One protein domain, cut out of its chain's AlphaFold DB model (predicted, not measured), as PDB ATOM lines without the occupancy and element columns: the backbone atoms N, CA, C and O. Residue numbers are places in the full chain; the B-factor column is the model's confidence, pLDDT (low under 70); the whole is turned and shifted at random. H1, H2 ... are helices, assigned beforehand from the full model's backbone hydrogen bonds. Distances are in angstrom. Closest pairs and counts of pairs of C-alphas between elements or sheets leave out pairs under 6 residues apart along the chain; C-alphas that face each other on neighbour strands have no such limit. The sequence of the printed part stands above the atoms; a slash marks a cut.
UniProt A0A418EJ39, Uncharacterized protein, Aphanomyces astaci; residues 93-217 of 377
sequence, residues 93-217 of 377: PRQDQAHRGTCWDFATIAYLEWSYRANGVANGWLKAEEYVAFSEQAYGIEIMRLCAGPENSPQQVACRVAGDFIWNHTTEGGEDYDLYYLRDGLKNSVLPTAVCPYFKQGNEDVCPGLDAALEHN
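What this domain is: This is residues 93 to 217 of the 377 residues of an uncharacterized protein of Aphanomyces astaci (UniProt A0A418EJ39). A short helix, H2, forms the middle of a loop-rich body, and a long helix, H1, meets it near the beginnings of both, making an open corner; from there H1 reaches toward one end of the longest axis, and a 13-residue link leads back from its far end to H2. The small helices H3, H4 and H5 gather by the later part of H2, while H6 is near its earlier part. The printed part has 125 residues with six named helices, H1 to H6 in order, and no named strand; the class is all helix, though helices hold 51 of the 125 residues. It is compact, with a radius of gyration of the C-alphas of 14.5 A, and elongated, spanning 45 by 29 by 28 A.

How they stand to each other: Look first at H1, residues 103 to 122, whose residues 105 to 109 alone touch residues 136 to 140 of H2, residues 136 to 147; the closest C-alphas, of Asp 105 and Glu 136, are 5.7 A apart. They run opposite ways at a steep tilt of 64 degrees. H2 is the hub, touching three other helices. Its residues 146 to 147 alone touch H3, residues 154 to 158, where the closest C-alphas, of Cys 147 and Gln 156, are 4.5 A apart. Next comes H4, residues 178 to 181, which only just touches H3, with 3 pairs of C-alphas within 8 A, the closest being Ala 158 and Tyr 181 at 6.4 A. H5, residues 183 to 186, only just touches H2, at its residues 142 to 146 alone, with 3 such pairs, the closest Leu 146 and Gly 185 at 7.3 A. H6, residues 210 to 215, is about perpendicular to H2 at 80 degrees and close but not clearly touching, with the C-alphas of Ala 138 and Leu 210 closest at 7.1 A. Among the pairs that stay apart are H1 and H6, and H3 and H5. In H1, H2, H3 and H6 every O i to N i+4 pair is within hydrogen-bond range; H4 and H5 are too short for such a pair.

Where its parts are: Find C-alpha 103 at (28.988, 80.462, 51.452); from there H1 runs 28.4 A to C-alpha 122 at (47.731, 63.606, 38.364). H2 measures 16.0 A from C-alpha 136 to C-alpha 147. H3, H4 and H5 follow with five, four and four residues, and H6 ends at C-alpha 215, at (54.412, 88.097, 48.455).

The domain as a whole: The C-alphas of Ala 128 and Glu 151 are the two farthest apart, at 45.6 A. The printed part has no cut. Long links join H1 to H2, H3 to H4 and H5 to H6, the last with 23 residues. The mean pLDDT of the printed part is 93.5, and no printed residue is under 70.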
ATOM      1  N   PRO A  93      37.488  67.379  52.283       91.44
ATOM      2  CA  PRO A  93      36.541  67.337  53.401       91.44
ATOM      3  C   PRO A  93      35.647  68.579  53.540       91.44
ATOM      4  O   PRO A  93      35.978  69.667  53.068       91.44
ATOM      5  N   ARG A  94      34.499  68.396  54.203       89.75
ATOM      6  CA  ARG A  94      33.525  69.451  54.532       89.75
ATOM      7  C   ARG A  94      34.159  70.525  55.425       89.75
ATOM      8  O   ARG A  94      34.919  70.197  56.332       89.75
ATOM      9  N   GLN A  95      33.777  71.778  55.199       90.62
ATOM     10  CA  GLN A  95      34.175  72.939  55.998       90.62
ATOM     11  C   GLN A  95      32.958  73.567  56.714       90.62
ATOM     12  O   GLN A  95      31.829  73.126  56.507       90.62
ATOM     13  N   ASP A  96      33.164  74.557  57.588       93.38
ATOM     14  CA  ASP A  96      32.103  75.175  58.401       93.38
ATOM     15  C   ASP A  96      32.182  76.709  58.390       93.38
ATOM     16  O   ASP A  96      33.009  77.297  59.092       93.38
ATOM     17  N   GLN A  97      31.271  77.340  57.645       93.56
ATOM     18  CA  GLN A  97      31.154  78.798  57.542       93.56
ATOM     19  C   GLN A  97      30.589  79.454  58.809       93.56
ATOM     20  O   GLN A  97      30.659  80.678  58.949       93.56
ATOM     21  N   ALA A  98      30.045  78.660  59.739       93.12
ATOM     22  CA  ALA A  98      29.330  79.117  60.922       93.12
ATOM     23  C   ALA A  98      28.154  80.056  60.577       93.12
ATOM     24  O   ALA A  98      27.332  79.731  59.722       93.12
ATOM     25  N   HIS A  99      28.032  81.192  61.267       88.69
ATOM     26  CA  HIS A  99      26.916  82.134  61.118       88.69
ATOM     27  C   HIS A  99      27.237  83.321  60.196       88.69
ATOM     28  O   HIS A  99      26.603  84.365  60.323       88.69
ATOM     29  N   ARG A 100      28.227  83.174  59.308       92.88
ATOM     30  CA  ARG A 100      28.632  84.204  58.344       92.88
ATOM     31  C   ARG A 100      28.054  83.922  56.961       92.88
ATOM     32  O   ARG A 100      27.943  82.762  56.556       92.88
ATOM     33  N   GLY A 101      27.719  84.973  56.225       93.19
ATOM     34  CA  GLY A 101      27.220  84.967  54.847       93.19
ATOM     35  C   GLY A 101      28.297  84.693  53.795       93.19
ATOM     36  O   GLY A 101      28.277  85.291  52.725       93.19
ATOM     37  N   THR A 102      29.231  83.794  54.094       95.81
ATOM     38  CA  THR A 102      30.454  83.511  53.326       95.81
ATOM     39  C   THR A 102      30.344  82.271  52.438       95.81
ATOM     40  O   THR A 102      31.327  81.816  51.882       95.81
ATOM     41  N   CYS A 103      29.155  81.694  52.247       95.88
ATOM     42  CA  CYS A 103      28.988  80.462  51.452       95.88
ATOM     43  C   CYS A 103      29.670  80.487  50.067       95.88
ATOM     44  O   CYS A 103      30.167  79.464  49.601       95.88
ATOM     45  N   TRP A 104      29.727  81.661  49.440       95.88
ATOM     46  CA  TRP A 104      30.361  81.918  48.151       95.88
ATOM     47  C   TRP A 104      31.887  81.711  48.168       95.88
ATOM     48  O   TRP A 104      32.438  81.155  47.210       95.88
ATOM     49  N   ASP A 105      32.574  82.071  49.260       96.50
ATOM     50  CA  ASP A 105      34.012  81.834  49.397       96.50
ATOM     51  C   ASP A 105      34.297  80.354  49.668       96.50
ATOM     52  O   ASP A 105      35.164  79.780  49.013       96.50
ATOM     53  N   PHE A 106      33.496  79.690  50.503       97.75
ATOM     54  CA  PHE A 106      33.592  78.250  50.750       97.75
ATOM     55  C   PHE A 106      33.335  77.431  49.482       97.75
ATOM     56  O   PHE A 106      34.031  76.443  49.233       97.75
ATOM     57  N   ALA A 107      32.354  77.818  48.661       97.50
ATOM     58  CA  ALA A 107      32.071  77.154  47.389       97.50
ATOM     59  C   ALA A 107      33.243  77.313  46.406       97.50
ATOM     60  O   ALA A 107      33.704  76.328  45.813       97.50
ATOM     61  N   THR A 108      33.787  78.528  46.304       97.25
ATOM     62  CA  THR A 108      34.964  78.822  45.482       97.25
ATOM     63  C   THR A 108      36.209  78.077  45.963       97.25
ATOM     64  O   THR A 108      36.890  77.422  45.170       97.25
ATOM     65  N   ILE A 109      36.512  78.128  47.260       97.81
ATOM     66  CA  ILE A 109      37.659  77.438  47.849       97.81
ATOM     67  C   ILE A 109      37.522  75.929  47.682       97.81
ATOM     68  O   ILE A 109      38.485  75.293  47.263       97.81
ATOM     69  N   ALA A 110      36.335  75.348  47.874       97.31
ATOM     70  CA  ALA A 110      36.115  73.930  47.603       97.31
ATOM     71  C   ALA A 110      36.434  73.560  46.141       97.31
ATOM     72  O   ALA A 110      37.065  72.527  45.900       97.31
ATOM     73  N   TYR A 111      36.071  74.413  45.176       96.69
ATOM     74  CA  TYR A 111      36.430  74.225  43.768       96.69
ATOM     75  C   TYR A 111      37.942  74.315  43.525       96.69
ATOM     76  O   TYR A 111      38.511  73.481  42.813       96.69
ATOM     77  N   LEU A 112      38.609  75.299  44.126       97.06
ATOM     78  CA  LEU A 112      40.051  75.502  43.976       97.06
ATOM     79  C   LEU A 112      40.861  74.389  44.651       97.06
ATOM     80  O   LEU A 112      41.817  73.894  44.057       97.06
ATOM     81  N   GLU A 113      40.450  73.930  45.832       97.44
ATOM     82  CA  GLU A 113      41.016  72.765  46.518       97.44
ATOM     83  C   GLU A 113      40.863  71.488  45.689       97.44
ATOM     84  O   GLU A 113      41.826  70.735  45.521       97.44
ATOM     85  N   TRP A 114      39.664  71.248  45.141       97.06
ATOM     86  CA  TRP A 114      39.407  70.114  44.255       97.06
ATOM     87  C   TRP A 114      40.336  70.153  43.033       97.06
ATOM     88  O   TRP A 114      41.007  69.163  42.732       97.06
ATOM     89  N   SER A 115      40.424  71.307  42.365       96.44
ATOM     90  CA  SER A 115      41.265  71.508  41.181       96.44
ATOM     91  C   SER A 115      42.748  71.303  41.502       96.44
ATOM     92  O   SER A 115      43.451  70.565  40.803       96.44
ATOM     93  N   TYR A 116      43.216  71.883  42.611       97.12
ATOM     94  CA  TYR A 116      44.591  71.754  43.081       97.12
ATOM     95  C   TYR A 116      44.943  70.301  43.399       97.12
ATOM     96  O   TYR A 116      45.975  69.799  42.948       97.12
ATOM     97  N   ARG A 117      44.067  69.589  44.118       97.25
ATOM     98  CA  ARG A 117      44.279  68.180  44.459       97.25
ATOM     99  C   ARG A 117      44.261  67.288  43.226       97.25
ATOM    100  O   ARG A 117      45.148  66.450  43.086       97.25
ATOM    101  N   ALA A 118      43.295  67.470  42.326       96.38
ATOM    102  CA  ALA A 118      43.219  66.706  41.085       96.38
ATOM    103  C   ALA A 118      44.500  66.874  40.252       96.38
ATOM    104  O   ALA A 118      45.076  65.888  39.793       96.38
ATOM    105  N   ASN A 119      44.996  68.109  40.125       96.06
ATOM    106  CA  ASN A 119      46.250  68.388  39.432       96.06
ATOM    107  C   ASN A 119      47.469  67.799  40.168       96.06
ATOM    108  O   ASN A 119      48.327  67.181  39.541       96.06
ATOM    109  N   GLY A 120      47.543  67.944  41.493       97.06
ATOM    110  CA  GLY A 120      48.647  67.425  42.300       97.06
ATOM    111  C   GLY A 120      48.756  65.900  42.250       97.06
ATOM    112  O   GLY A 120      49.852  65.375  42.065       97.06
ATOM    113  N   VAL A 121      47.631  65.185  42.333       97.25
ATOM    114  CA  VAL A 121      47.602  63.718  42.210       97.25
ATOM    115  C   VAL A 121      47.969  63.281  40.791       97.25
ATOM    116  O   VAL A 121      48.787  62.378  40.626       97.25
ATOM    117  N   ALA A 122      47.433  63.941  39.758       96.50
ATOM    118  CA  ALA A 122      47.731  63.606  38.364       96.50
ATOM    119  C   ALA A 122      49.222  63.761  38.006       96.50
ATOM    120  O   ALA A 122      49.730  63.020  37.167       96.50
ATOM    121  N   ASN A 123      49.926  64.692  38.657       97.31
ATOM    122  CA  ASN A 123      51.360  64.923  38.463       97.31
ATOM    123  C   ASN A 123      52.251  64.188  39.484       97.31
ATOM    124  O   ASN A 123      53.473  64.328  39.444       97.31
ATOM    125  N   GLY A 124      51.669  63.410  40.404       97.12
ATOM    126  CA  GLY A 124      52.412  62.688  41.442       97.12
ATOM    127  C   GLY A 124      53.033  63.580  42.525       97.12
ATOM    128  O   GLY A 124      53.952  63.145  43.215       97.12
ATOM    129  N   TRP A 125      52.563  64.822  42.674       96.31
ATOM    130  CA  TRP A 125      52.999  65.754  43.725       96.31
ATOM    131  C   TRP A 125      52.272  65.532  45.050       96.31
ATOM    132  O   TRP A 125      52.808  65.864  46.102       96.31
ATOM    133  N   LEU A 126      51.056  64.985  44.987       96.62
ATOM    134  CA  LEU A 126      50.246  64.611  46.142       96.62
ATOM    135  C   LEU A 126      49.898  63.127  46.064       96.62
ATOM    136  O   LEU A 126      49.595  62.608  44.985       96.62
ATOM    137  N   LYS A 127      49.888  62.452  47.213       97.06
ATOM    138  CA  LYS A 127      49.311  61.106  47.328       97.06
ATOM    139  C   LYS A 127      47.785  61.152  47.231       97.06
ATOM    140  O   LYS A 127      47.163  62.204  47.363       97.06
ATOM    141  N   ALA A 128      47.164  59.992  47.029       91.31
ATOM    142  CA  ALA A 128      45.714  59.884  46.853       91.31
ATOM    143  C   ALA A 128      44.925  60.422  48.063       91.31
ATOM    144  O   ALA A 128      43.860  61.020  47.903       91.31
ATOM    145  N   GLU A 129      45.460  60.234  49.264       91.12
ATOM    146  CA  GLU A 129      44.913  60.648  50.554       91.12
ATOM    147  C   GLU A 129      45.340  62.058  50.994       91.12
ATOM    148  O   GLU A 129      44.810  62.578  51.974       91.12
ATOM    149  N   GLU A 130      46.265  62.692  50.272       95.19
ATOM    150  CA  GLU A 130      46.765  64.025  50.599       95.19
ATOM    151  C   GLU A 130      45.913  65.114  49.935       95.19
ATOM    152  O   GLU A 130      45.387  64.967  48.824       95.19
ATOM    153  N   TYR A 131      45.767  66.230  50.644       95.69
ATOM    154  CA  TYR A 131      45.145  67.449  50.149       95.69
ATOM    155  C   TYR A 131      45.724  68.653  50.893       95.69
ATOM    156  O   TYR A 131      46.291  68.515  51.978       95.69
ATOM    157  N   VAL A 132      45.573  69.834  50.301       95.44
ATOM    158  CA  VAL A 132      45.878  71.108  50.953       95.44
ATOM    159  C   VAL A 132      44.550  71.797  51.215       95.44
ATOM    160  O   VAL A 132      43.764  71.957  50.285       95.44
ATOM    161  N   ALA A 133      44.302  72.150  52.474       96.75
ATOM    162  CA  ALA A 133      43.183  73.006  52.836       96.75
ATOM    163  C   ALA A 133      43.575  74.464  52.583       96.75
ATOM    164  O   ALA A 133      44.654  74.901  53.012       96.75
ATOM    165  N   PHE A 134      42.727  75.194  51.872       97.94
ATOM    166  CA  PHE A 134      42.932  76.610  51.602       97.94
ATOM    167  C   PHE A 134      42.122  77.480  52.561       97.94
ATOM    168  O   PHE A 134      41.224  77.017  53.253       97.94
ATOM    169  N   SER A 135      42.528  78.739  52.681       97.69
ATOM    170  CA  SER A 135      41.921  79.703  53.587       97.69
ATOM    171  C   SER A 135      40.806  80.479  52.894       97.69
ATOM    172  O   SER A 135      41.076  81.368  52.084       97.69
ATOM    173  N   GLU A 136      39.567  80.207  53.291       97.69
ATOM    174  CA  GLU A 136      38.406  81.046  52.985       97.69
ATOM    175  C   GLU A 136      38.593  82.467  53.515       97.69
ATOM    176  O   GLU A 136      38.269  83.428  52.833       97.69
ATOM    177  N   GLN A 137      39.210  82.622  54.691       97.62
ATOM    178  CA  GLN A 137      39.450  83.932  55.299       97.62
ATOM    179  C   GLN A 137      40.378  84.811  54.454       97.62
ATOM    180  O   GLN A 137      40.066  85.972  54.212       97.62
ATOM    181  N   ALA A 138      41.513  84.275  53.997       97.56
ATOM    182  CA  ALA A 138      42.439  85.020  53.148       97.56
ATOM    183  C   ALA A 138      41.804  85.347  51.792       97.56
ATOM    184  O   ALA A 138      41.902  86.480  51.326       97.56
ATOM    185  N   TYR A 139      41.120  84.374  51.186       97.50
ATOM    186  CA  TYR A 139      40.444  84.573  49.909       97.50
ATOM    187  C   TYR A 139      39.323  85.619  50.009       97.50
ATOM    188  O   TYR A 139      39.274  86.539  49.195       97.50
ATOM    189  N   GLY A 140      38.487  85.545  51.047       96.56
ATOM    190  CA  GLY A 140      37.430  86.515  51.322       96.56
ATOM    191  C   GLY A 140      37.965  87.938  51.496       96.56
ATOM    192  O   GLY A 140      37.411  88.877  50.925       96.56
ATOM    193  N   ILE A 141      39.094  88.103  52.201       96.31
ATOM    194  CA  ILE A 141      39.770  89.403  52.344       96.31
ATOM    195  C   ILE A 141      40.230  89.946  50.988       96.31
ATOM    196  O   ILE A 141      40.036  91.129  50.707       96.31
ATOM    197  N   GLU A 142      40.830  89.111  50.140       95.75
ATOM    198  CA  GLU A 142      41.318  89.536  48.824       95.75
ATOM    199  C   GLU A 142      40.175  89.929  47.882       95.75
ATOM    200  O   GLU A 142      40.264  90.949  47.196       95.75
ATOM    201  N   ILE A 143      39.061  89.195  47.897       95.69
ATOM    202  CA  ILE A 143      37.863  89.569  47.135       95.69
ATOM    203  C   ILE A 143      37.308  90.894  47.651       95.69
ATOM    204  O   ILE A 143      37.114  91.818  46.866       95.69
ATOM    205  N   MET A 144      37.130  91.033  48.967       94.69
ATOM    206  CA  MET A 144      36.663  92.276  49.584       94.69
ATOM    207  C   MET A 144      37.566  93.466  49.208       94.69
ATOM    208  O   MET A 144      37.062  94.536  48.861       94.69
ATOM    209  N   ARG A 145      38.898  93.295  49.203       93.00
ATOM    210  CA  ARG A 145      39.867  94.318  48.760       93.00
ATOM    211  C   ARG A 145      39.673  94.702  47.291       93.00
ATOM    212  O   ARG A 145      39.723  95.889  46.967       93.00
ATOM    213  N   LEU A 146      39.435  93.731  46.408       93.25
ATOM    214  CA  LEU A 146      39.180  93.978  44.983       93.25
ATOM    215  C   LEU A 146      37.821  94.658  44.748       93.25
ATOM    216  O   LEU A 146      37.724  95.564  43.917       93.25
ATOM    217  N   CYS A 147      36.794  94.270  45.503       92.75
ATOM    218  CA  CYS A 147      35.444  94.821  45.410       92.75
ATOM    219  C   CYS A 147      35.328  96.231  46.013       92.75
ATOM    220  O   CYS A 147      34.524  97.032  45.541       92.75
ATOM    221  N   ALA A 148      36.157  96.579  47.002       89.56
ATOM    222  CA  ALA A 148      36.222  97.913  47.606       89.56
ATOM    223  C   ALA A 148      37.027  98.945  46.782       89.56
ATOM    224  O   ALA A 148      37.299 100.052  47.254       89.56
ATOM    225  N   GLY A 149      37.438  98.594  45.558       83.12
ATOM    226  CA  GLY A 149      38.168  99.479  44.653       83.12
ATOM    227  C   GLY A 149      37.386 100.736  44.220       83.12
ATOM    228  O   GLY A 149      36.251 100.962  44.645       83.12
ATOM    229  N   PRO A 150      37.978 101.577  43.346       86.00
ATOM    230  CA  PRO A 150      37.370 102.826  42.895       86.00
ATOM    231  C   PRO A 150      35.950 102.648  42.364       86.00
ATOM    232  O   PRO A 150      35.632 101.639  41.724       86.00
ATOM    233  N   GLU A 151      35.121 103.672  42.582       83.81
ATOM    234  CA  GLU A 151      33.737 103.639  42.136       83.81
ATOM    235  C   GLU A 151      33.639 103.433  40.619       83.81
ATOM    236  O   GLU A 151      34.295 104.133  39.847       83.81
ATOM    237  N   ASN A 152      32.811 102.478  40.192       85.50
ATOM    238  CA  ASN A 152      32.616 102.078  38.795       85.50
ATOM    239  C   ASN A 152      33.843 101.432  38.119       85.50
ATOM    240  O   ASN A 152      33.867 101.297  36.894       85.50
ATOM    241  N   SER A 153      34.855 101.006  38.885       88.50
ATOM    242  CA  SER A 153      35.898 100.122  38.352       88.50
ATOM    243  C   SER A 153      35.294  98.785  37.889       88.50
ATOM    244  O   SER A 153      34.305  98.334  38.472       88.50
ATOM    245  N   PRO A 154      35.864  98.112  36.869       89.00
ATOM    246  CA  PRO A 154      35.349  96.823  36.400       89.00
ATOM    247  C   PRO A 154      35.211  95.773  37.510       89.00
ATOM    248  O   PRO A 154      34.246  95.016  37.512       89.00
ATOM    249  N   GLN A 155      36.144  95.763  38.466       89.38
ATOM    250  CA  GLN A 155      36.131  94.871  39.625       89.38
ATOM    251  C   GLN A 155      34.957  95.188  40.551       89.38
ATOM    252  O   GLN A 155      34.168  94.303  40.857       89.38
ATOM    253  N   GLN A 156      34.783  96.456  40.933       88.38
ATOM    254  CA  GLN A 156      33.666  96.848  41.790       88.38
ATOM    255  C   GLN A 156      32.313  96.588  41.111       88.38
ATOM    256  O   GLN A 156      31.373  96.154  41.766       88.38
ATOM    257  N   VAL A 157      32.195  96.843  39.803       89.25
ATOM    258  CA  VAL A 157      30.960  96.574  39.052       89.25
ATOM    259  C   VAL A 157      30.621  95.084  39.054       89.25
ATOM    260  O   VAL A 157      29.445  94.753  39.174       89.25
ATOM    261  N   ALA A 158      31.619  94.200  38.965       89.44
ATOM    262  CA  ALA A 158      31.397  92.759  39.046       89.44
ATOM    263  C   ALA A 158      30.792  92.339  40.396       89.44
ATOM    264  O   ALA A 158      29.865  91.543  40.405       89.44
ATOM    265  N   CYS A 159      31.231  92.955  41.499       91.31
ATOM    266  CA  CYS A 159      30.744  92.630  42.842       91.31
ATOM    267  C   CYS A 159      29.431  93.336  43.241       91.31
ATOM    268  O   CYS A 159      28.976  93.213  44.378       91.31
ATOM    269  N   ARG A 160      28.837  94.159  42.364       88.38
ATOM    270  CA  ARG A 160      27.601  94.917  42.649       88.38
ATOM    271  C   ARG A 160      26.369  94.105  42.271       88.38
ATOM    272  O   ARG A 160      25.635  94.446  41.341       88.38
ATOM    273  N   VAL A 161      26.139  93.043  43.026       86.75
ATOM    274  CA  VAL A 161      25.003  92.143  42.848       86.75
ATOM    275  C   VAL A 161      23.918  92.478  43.870       86.75
ATOM    276  O   VAL A 161      24.185  92.883  45.002       86.75
ATOM    277  N   ALA A 162      22.657  92.411  43.443       82.62
ATOM    278  CA  ALA A 162      21.536  92.775  44.297       82.62
ATOM    279  C   ALA A 162      21.367  91.753  45.430       82.62
ATOM    280  O   ALA A 162      21.036  90.602  45.171       82.62
ATOM    281  N   GLY A 163      21.526  92.207  46.674       79.50
ATOM    282  CA  GLY A 163      21.474  91.352  47.865       79.50
ATOM    283  C   GLY A 163      22.840  91.108  48.505       79.50
ATOM    284  O   GLY A 163      22.872  90.702  49.664       79.50
ATOM    285  N   ASP A 164      23.924  91.450  47.806       86.19
ATOM    286  CA  ASP A 164      25.292  91.293  48.294       86.19
ATOM    287  C   ASP A 164      25.866  92.594  48.841       86.19
ATOM    288  O   ASP A 164      25.559  93.702  48.374       86.19
ATOM    289  N   PHE A 165      26.750  92.450  49.829       86.06
ATOM    290  CA  PHE A 165      27.357  93.576  50.527       86.06
ATOM    291  C   PHE A 165      28.883  93.569  50.458       86.06
ATOM    292  O   PHE A 165      29.506  94.454  51.038       86.06
ATOM    293  N   ILE A 166      29.500  92.659  49.695       89.06
ATOM    294  CA  ILE A 166      30.964  92.529  49.632       89.06
ATOM    295  C   ILE A 166      31.709  93.803  49.202       89.06
ATOM    296  O   ILE A 166      32.817  94.093  49.654       89.06
ATOM    297  N   TRP A 167      31.072  94.628  48.371       84.88
ATOM    298  CA  TRP A 167      31.583  95.933  47.942       84.88
ATOM    299  C   TRP A 167      31.605  96.987  49.068       84.88
ATOM    300  O   TRP A 167      32.169  98.064  48.884       84.88
ATOM    301  N   ASN A 168      31.010  96.691  50.227       87.12
ATOM    302  CA  ASN A 168      30.898  97.564  51.395       87.12
ATOM    303  C   ASN A 168      31.759  97.071  52.578       87.12
ATOM    304  O   ASN A 168      31.306  97.062  53.722       87.12
ATOM    305  N   HIS A 169      33.006  96.667  52.305       87.81
ATOM    306  CA  HIS A 169      33.998  96.267  53.321       87.81
ATOM    307  C   HIS A 169      33.516  95.170  54.285       87.81
ATOM    308  O   HIS A 169      33.807  95.198  55.481       87.81
ATOM    309  N   THR A 170      32.769  94.207  53.759       90.81
ATOM    310  CA  THR A 170      32.319  93.015  54.478       90.81
ATOM    311  C   THR A 170      32.476  91.802  53.570       90.81
ATOM    312  O   THR A 170      32.680  91.930  52.368       90.81
ATOM    313  N   THR A 171      32.421  90.618  54.154       91.56
ATOM    314  CA  THR A 171      32.384  89.317  53.472       91.56
ATOM    315  C   THR A 171      30.972  88.721  53.441       91.56
ATOM    316  O   THR A 171      30.766  87.629  52.912       91.56
ATOM    317  N   GLU A 172      29.997  89.429  54.018       89.88
ATOM    318  CA  GLU A 172      28.596  89.032  54.075       89.88
ATOM    319  C   GLU A 172      27.911  89.255  52.716       89.88
ATOM    320  O   GLU A 172      27.649  90.391  52.315       89.88
ATOM    321  N   GLY A 173      27.587  88.160  52.021       88.44
ATOM    322  CA  GLY A 173      26.935  88.191  50.707       88.44
ATOM    323  C   GLY A 173      27.914  88.509  49.575       88.44
ATOM    324  O   GLY A 173      28.497  89.595  49.528       88.44
ATOM    325  N   GLY A 174      28.079  87.548  48.672       91.94
ATOM    326  CA  GLY A 174      28.971  87.568  47.518       91.94
ATOM    327  C   GLY A 174      28.702  86.350  46.636       91.94
ATOM    328  O   GLY A 174      27.841  85.528  46.966       91.94
ATOM    329  N   GLU A 175      29.446  86.215  45.536       93.38
ATOM    330  CA  GLU A 175      29.103  85.262  44.475       93.38
ATOM    331  C   GLU A 175      30.290  84.385  44.073       93.38
ATOM    332  O   GLU A 175      31.433  84.825  43.963       93.38
ATOM    333  N   ASP A 176      30.034  83.107  43.800       92.81
ATOM    334  CA  ASP A 176      31.076  82.152  43.400       92.81
ATOM    335  C   ASP A 176      31.675  82.463  42.012       92.81
ATOM    336  O   ASP A 176      32.840  82.159  41.727       92.81
ATOM    337  N   TYR A 177      30.914  83.130  41.142       93.19
ATOM    338  CA  TYR A 177      31.397  83.600  39.845       93.19
ATOM    339  C   TYR A 177      32.333  84.813  39.934       93.19
ATOM    340  O   TYR A 177      32.990  85.129  38.929       93.19
ATOM    341  N   ASP A 178      32.475  85.453  41.102       94.31
ATOM    342  CA  ASP A 178      33.459  86.521  41.314       94.31
ATOM    343  C   ASP A 178      34.878  86.031  41.018       94.31
ATOM    344  O   ASP A 178      35.691  86.772  40.456       94.31
ATOM    345  N   LEU A 179      35.151  84.739  41.243       95.50
ATOM    346  CA  LEU A 179      36.396  84.085  40.844       95.50
ATOM    347  C   LEU A 179      36.771  84.370  39.381       95.50
ATOM    348  O   LEU A 179      37.941  84.607  39.074       95.50
ATOM    349  N   TYR A 180      35.800  84.335  38.463       95.69
ATOM    350  CA  TYR A 180      36.054  84.572  37.045       95.69
ATOM    351  C   TYR A 180      36.262  86.051  36.739       95.69
ATOM    352  O   TYR A 180      37.193  86.395  36.004       95.69
ATOM    353  N   TYR A 181      35.413  86.934  37.263       94.75
ATOM    354  CA  TYR A 181      35.482  88.362  36.941       94.75
ATOM    355  C   TYR A 181      36.673  89.058  37.600       94.75
ATOM    356  O   TYR A 181      37.239  89.985  37.020       94.75
ATOM    357  N   LEU A 182      37.119  88.552  38.748       95.00
ATOM    358  CA  LEU A 182      38.259  89.063  39.502       95.00
ATOM    359  C   LEU A 182      39.547  88.255  39.264       95.00
ATOM    360  O   LEU A 182      40.582  88.545  39.868       95.00
ATOM    361  N   ARG A 183      39.526  87.280  38.342       94.56
ATOM    362  CA  ARG A 183      40.620  86.320  38.088       94.56
ATOM    363  C   ARG A 183      42.006  86.937  37.935       94.56
ATOM    364  O   ARG A 183      42.985  86.291  38.278       94.56
ATOM    365  N   ASP A 184      42.112  88.151  37.394       91.44
ATOM    366  CA  ASP A 184      43.405  88.806  37.176       91.44
ATOM    367  C   ASP A 184      44.039  89.309  38.473       91.44
ATOM    368  O   ASP A 184      45.260  89.242  38.599       91.44
ATOM    369  N   GLY A 185      43.227  89.740  39.442       91.50
ATOM    370  CA  GLY A 185      43.690  90.101  40.783       91.50
ATOM    371  C   GLY A 185      43.904  88.887  41.686       91.50
ATOM    372  O   GLY A 185      44.731  88.931  42.587       91.50
ATOM    373  N   LEU A 186      43.209  87.777  41.420       94.75
ATOM    374  CA  LEU A 186      43.171  86.634  42.332       94.75
ATOM    375  C   LEU A 186      44.234  85.554  42.095       94.75
ATOM    376  O   LEU A 186      44.345  84.656  42.926       94.75
ATOM    377  N   LYS A 187      45.020  85.598  41.012       92.38
ATOM    378  CA  LYS A 187      45.890  84.475  40.573       92.38
ATOM    379  C   LYS A 187      46.787  83.878  41.666       92.38
ATOM    380  O   LYS A 187      47.038  82.676  41.641       92.38
ATOM    381  N   ASN A 188      47.224  84.705  42.619       92.88
ATOM    382  CA  ASN A 188      48.127  84.334  43.717       92.88
ATOM    383  C   ASN A 188      47.495  84.559  45.110       92.88
ATOM    384  O   ASN A 188      48.210  84.643  46.104       92.88
ATOM    385  N   SER A 189      46.167  84.699  45.185       94.56
ATOM    386  CA  SER A 189      45.433  85.108  46.403       94.56
ATOM    387  C   SER A 189      45.117  83.967  47.377       94.56
ATOM    388  O   SER A 189      44.718  84.205  48.514       94.56
ATOM    389  N   VAL A 190      45.280  82.714  46.948       96.69
ATOM    390  CA  VAL A 190      44.867  81.544  47.730       96.69
ATOM    391  C   VAL A 190      46.021  81.047  48.582       96.69
ATOM    392  O   VAL A 190      47.066  80.662  48.059       96.69
ATOM    393  N   LEU A 191      45.813  81.013  49.895       97.31
ATOM    394  CA  LEU A 191      46.807  80.591  50.879       97.31
ATOM    395  C   LEU A 191      46.345  79.334  51.625       97.31
ATOM    396  O   LEU A 191      45.140  79.131  51.782       97.31
ATOM    397  N   PRO A 192      47.264  78.499  52.140       96.25
ATOM    398  CA  PRO A 192      46.902  77.412  53.045       96.25
ATOM    399  C   PRO A 192      46.195  77.925  54.308       96.25
ATOM    400  O   PRO A 192      46.589  78.953  54.863       96.25
ATOM    401  N   THR A 193      45.230  77.168  54.839       95.75
ATOM    402  CA  THR A 193      44.490  77.522  56.073       95.75
ATOM    403  C   THR A 193      45.413  77.808  57.265       95.75
ATOM    404  O   THR A 193      45.087  78.625  58.120       95.75
ATOM    405  N   ALA A 194      46.593  77.181  57.319       94.75
ATOM    406  CA  ALA A 194      47.580  77.398  58.381       94.75
ATOM    407  C   ALA A 194      48.141  78.832  58.429       94.75
ATOM    408  O   ALA A 194      48.577  79.273  59.489       94.75
ATOM    409  N   VAL A 195      48.141  79.550  57.301       96.25
ATOM    410  CA  VAL A 195      48.571  80.956  57.236       96.25
ATOM    411  C   VAL A 195      47.486  81.869  57.795       96.25
ATOM    412  O   VAL A 195      47.778  82.819  58.513       96.25
ATOM    413  N   CYS A 196      46.233  81.565  57.465       96.94
ATOM    414  CA  CYS A 196      45.097  82.415  57.773       96.94
ATOM    415  C   CYS A 196      43.887  81.567  58.188       96.94
ATOM    416  O   CYS A 196      43.064  81.198  57.346       96.94
ATOM    417  N   PRO A 197      43.783  81.187  59.469       96.19
ATOM    418  CA  PRO A 197      42.657  80.394  59.943       96.19
ATOM    419  C   PRO A 197      41.332  81.156  59.838       96.19
ATOM    420  O   PRO A 197      41.284  82.368  60.036       96.19
ATOM    421  N   TYR A 198      40.246  80.432  59.566       96.75
ATOM    422  CA  TYR A 198      38.918  81.023  59.434       96.75
ATOM    423  C   TYR A 198      38.330  81.481  60.772       96.75
ATOM    424  O   TYR A 198      38.264  80.712  61.738       96.75
ATOM    425  N   PHE A 199      37.843  82.724  60.814       95.12
ATOM    426  CA  PHE A 199      37.099  83.247  61.955       95.12
ATOM    427  C   PHE A 199      35.610  82.936  61.800       95.12
ATOM    428  O   PHE A 199      34.929  83.450  60.919       95.12
ATOM    429  N   LYS A 200      35.070  82.123  62.712       92.56
ATOM    430  CA  LYS A 200      33.646  81.742  62.702       92.56
ATOM    431  C   LYS A 200      32.682  82.886  63.048       92.56
ATOM    432  O   LYS A 200      31.478  82.739  62.860       92.56
ATOM    433  N   GLN A 201      33.192  83.994  63.583       90.31
ATOM    434  CA  GLN A 201      32.412  85.177  63.940       90.31
ATOM    435  C   GLN A 201      33.305  86.422  63.972       90.31
ATOM    436  O   GLN A 201      34.382  86.391  64.577       90.31
ATOM    437  N   GLY A 202      32.819  87.522  63.384       89.25
ATOM    438  CA  GLY A 202      33.552  88.788  63.292       89.25
ATOM    439  C   GLY A 202      34.899  88.644  62.577       89.25
ATOM    440  O   GLY A 202      35.163  87.623  61.945       89.25
ATOM    441  N   ASN A 203      35.764  89.656  62.721       93.50
ATOM    442  CA  ASN A 203      37.138  89.647  62.191       93.50
ATOM    443  C   ASN A 203      37.208  89.336  60.685       93.50
ATOM    444  O   ASN A 203      38.104  88.636  60.219       93.50
ATOM    445  N   GLU A 204      36.233  89.844  59.930       91.88
ATOM    446  CA  GLU A 204      36.063  89.554  58.505       91.88
ATOM    447  C   GLU A 204      37.258  90.005  57.658       91.88
ATOM    448  O   GLU A 204      37.555  89.388  56.641       91.88
ATOM    449  N   ASP A 205      37.972  91.034  58.108       92.94
ATOM    450  CA  ASP A 205      39.116  91.655  57.448       92.94
ATOM    451  C   ASP A 205      40.473  91.275  58.074       92.94
ATOM    452  O   ASP A 205      41.518  91.811  57.699       92.94
ATOM    453  N   VAL A 206      40.486  90.349  59.041       95.75
ATOM    454  CA  VAL A 206      41.667  90.078  59.866       95.75
ATOM    455  C   VAL A 206      42.415  88.842  59.386       95.75
ATOM    456  O   VAL A 206      41.914  87.721  59.415       95.75
ATOM    457  N   CYS A 207      43.680  89.049  59.033       96.88
ATOM    458  CA  CYS A 207      44.625  87.980  58.744       96.88
ATOM    459  C   CYS A 207      46.066  88.458  58.989       96.88
ATOM    460  O   CYS A 207      46.682  89.076  58.113       96.88
ATOM    461  N   PRO A 208      46.620  88.257  60.198       95.62
ATOM    462  CA  PRO A 208      47.951  88.754  60.527       95.62
ATOM    463  C   PRO A 208      49.025  88.162  59.605       95.62
ATOM    464  O   PRO A 208      49.171  86.948  59.514       95.62
ATOM    465  N   GLY A 209      49.798  89.027  58.945       94.31
ATOM    466  CA  GLY A 209      50.858  88.608  58.022       94.31
ATOM    467  C   GLY A 209      50.383  88.229  56.616       94.31
ATOM    468  O   GLY A 209      51.196  87.718  55.849       94.31
ATOM    469  N   LEU A 210      49.118  88.502  56.263       95.88
ATOM    470  CA  LEU A 210      48.551  88.210  54.941       95.88
ATOM    471  C   LEU A 210      49.428  88.726  53.794       95.88
ATOM    472  O   LEU A 210      49.831  87.942  52.943       95.88
ATOM    473  N   ASP A 211      49.776  90.014  53.803       95.69
ATOM    474  CA  ASP A 211      50.516  90.631  52.694       95.69
ATOM    475  C   ASP A 211      51.907  89.994  52.508       95.69
ATOM    476  O   ASP A 211      52.313  89.692  51.387       95.69
ATOM    477  N   ALA A 212      52.603  89.699  53.612       96.19
ATOM    478  CA  ALA A 212      53.898  89.019  53.578       96.19
ATOM    479  C   ALA A 212      53.782  87.568  53.075       96.19
ATOM    480  O   ALA A 212      54.676  87.067  52.394       96.19
ATOM    481  N   ALA A 213      52.683  86.880  53.399       96.56
ATOM    482  CA  ALA A 213      52.428  85.535  52.901       96.56
ATOM    483  C   ALA A 213      52.078  85.528  51.405       96.56
ATOM    484  O   ALA A 213      52.538  84.644  50.686       96.56
ATOM    485  N   LEU A 214      51.311  86.516  50.931       95.81
ATOM    486  CA  LEU A 214      50.974  86.684  49.515       95.81
ATOM    487  C   LEU A 214      52.215  86.972  48.659       95.81
ATOM    488  O   LEU A 214      52.344  86.411  47.571       95.81
ATOM    489  N   GLU A 215      53.158  87.776  49.159       94.62
ATOM    490  CA  GLU A 215      54.412  88.097  48.455       94.62
ATOM    491  C   GLU A 215      55.261  86.849  48.145       94.62
ATOM    492  O   GLU A 215      55.942  86.781  47.119       94.62
ATOM    493  N   HIS A 216      55.193  85.835  49.008       93.00
ATOM    494  CA  HIS A 216      55.956  84.593  48.882       93.00
ATOM    495  C   HIS A 216      55.084  83.367  48.587       93.00
ATOM    496  O   HIS A 216      55.543  82.237  48.762       93.00
ATOM    497  N   ASN A 217      53.841  83.567  48.139       94.88
ATOM    498  CA  ASN A 217      52.901  82.475  47.925       94.88
ATOM    499  C   ASN A 217      53.294  81.616  46.708       94.88
ATOM    500  O   ASN A 217      53.283  82.113  45.578       94.88
TER     501      ASN A 217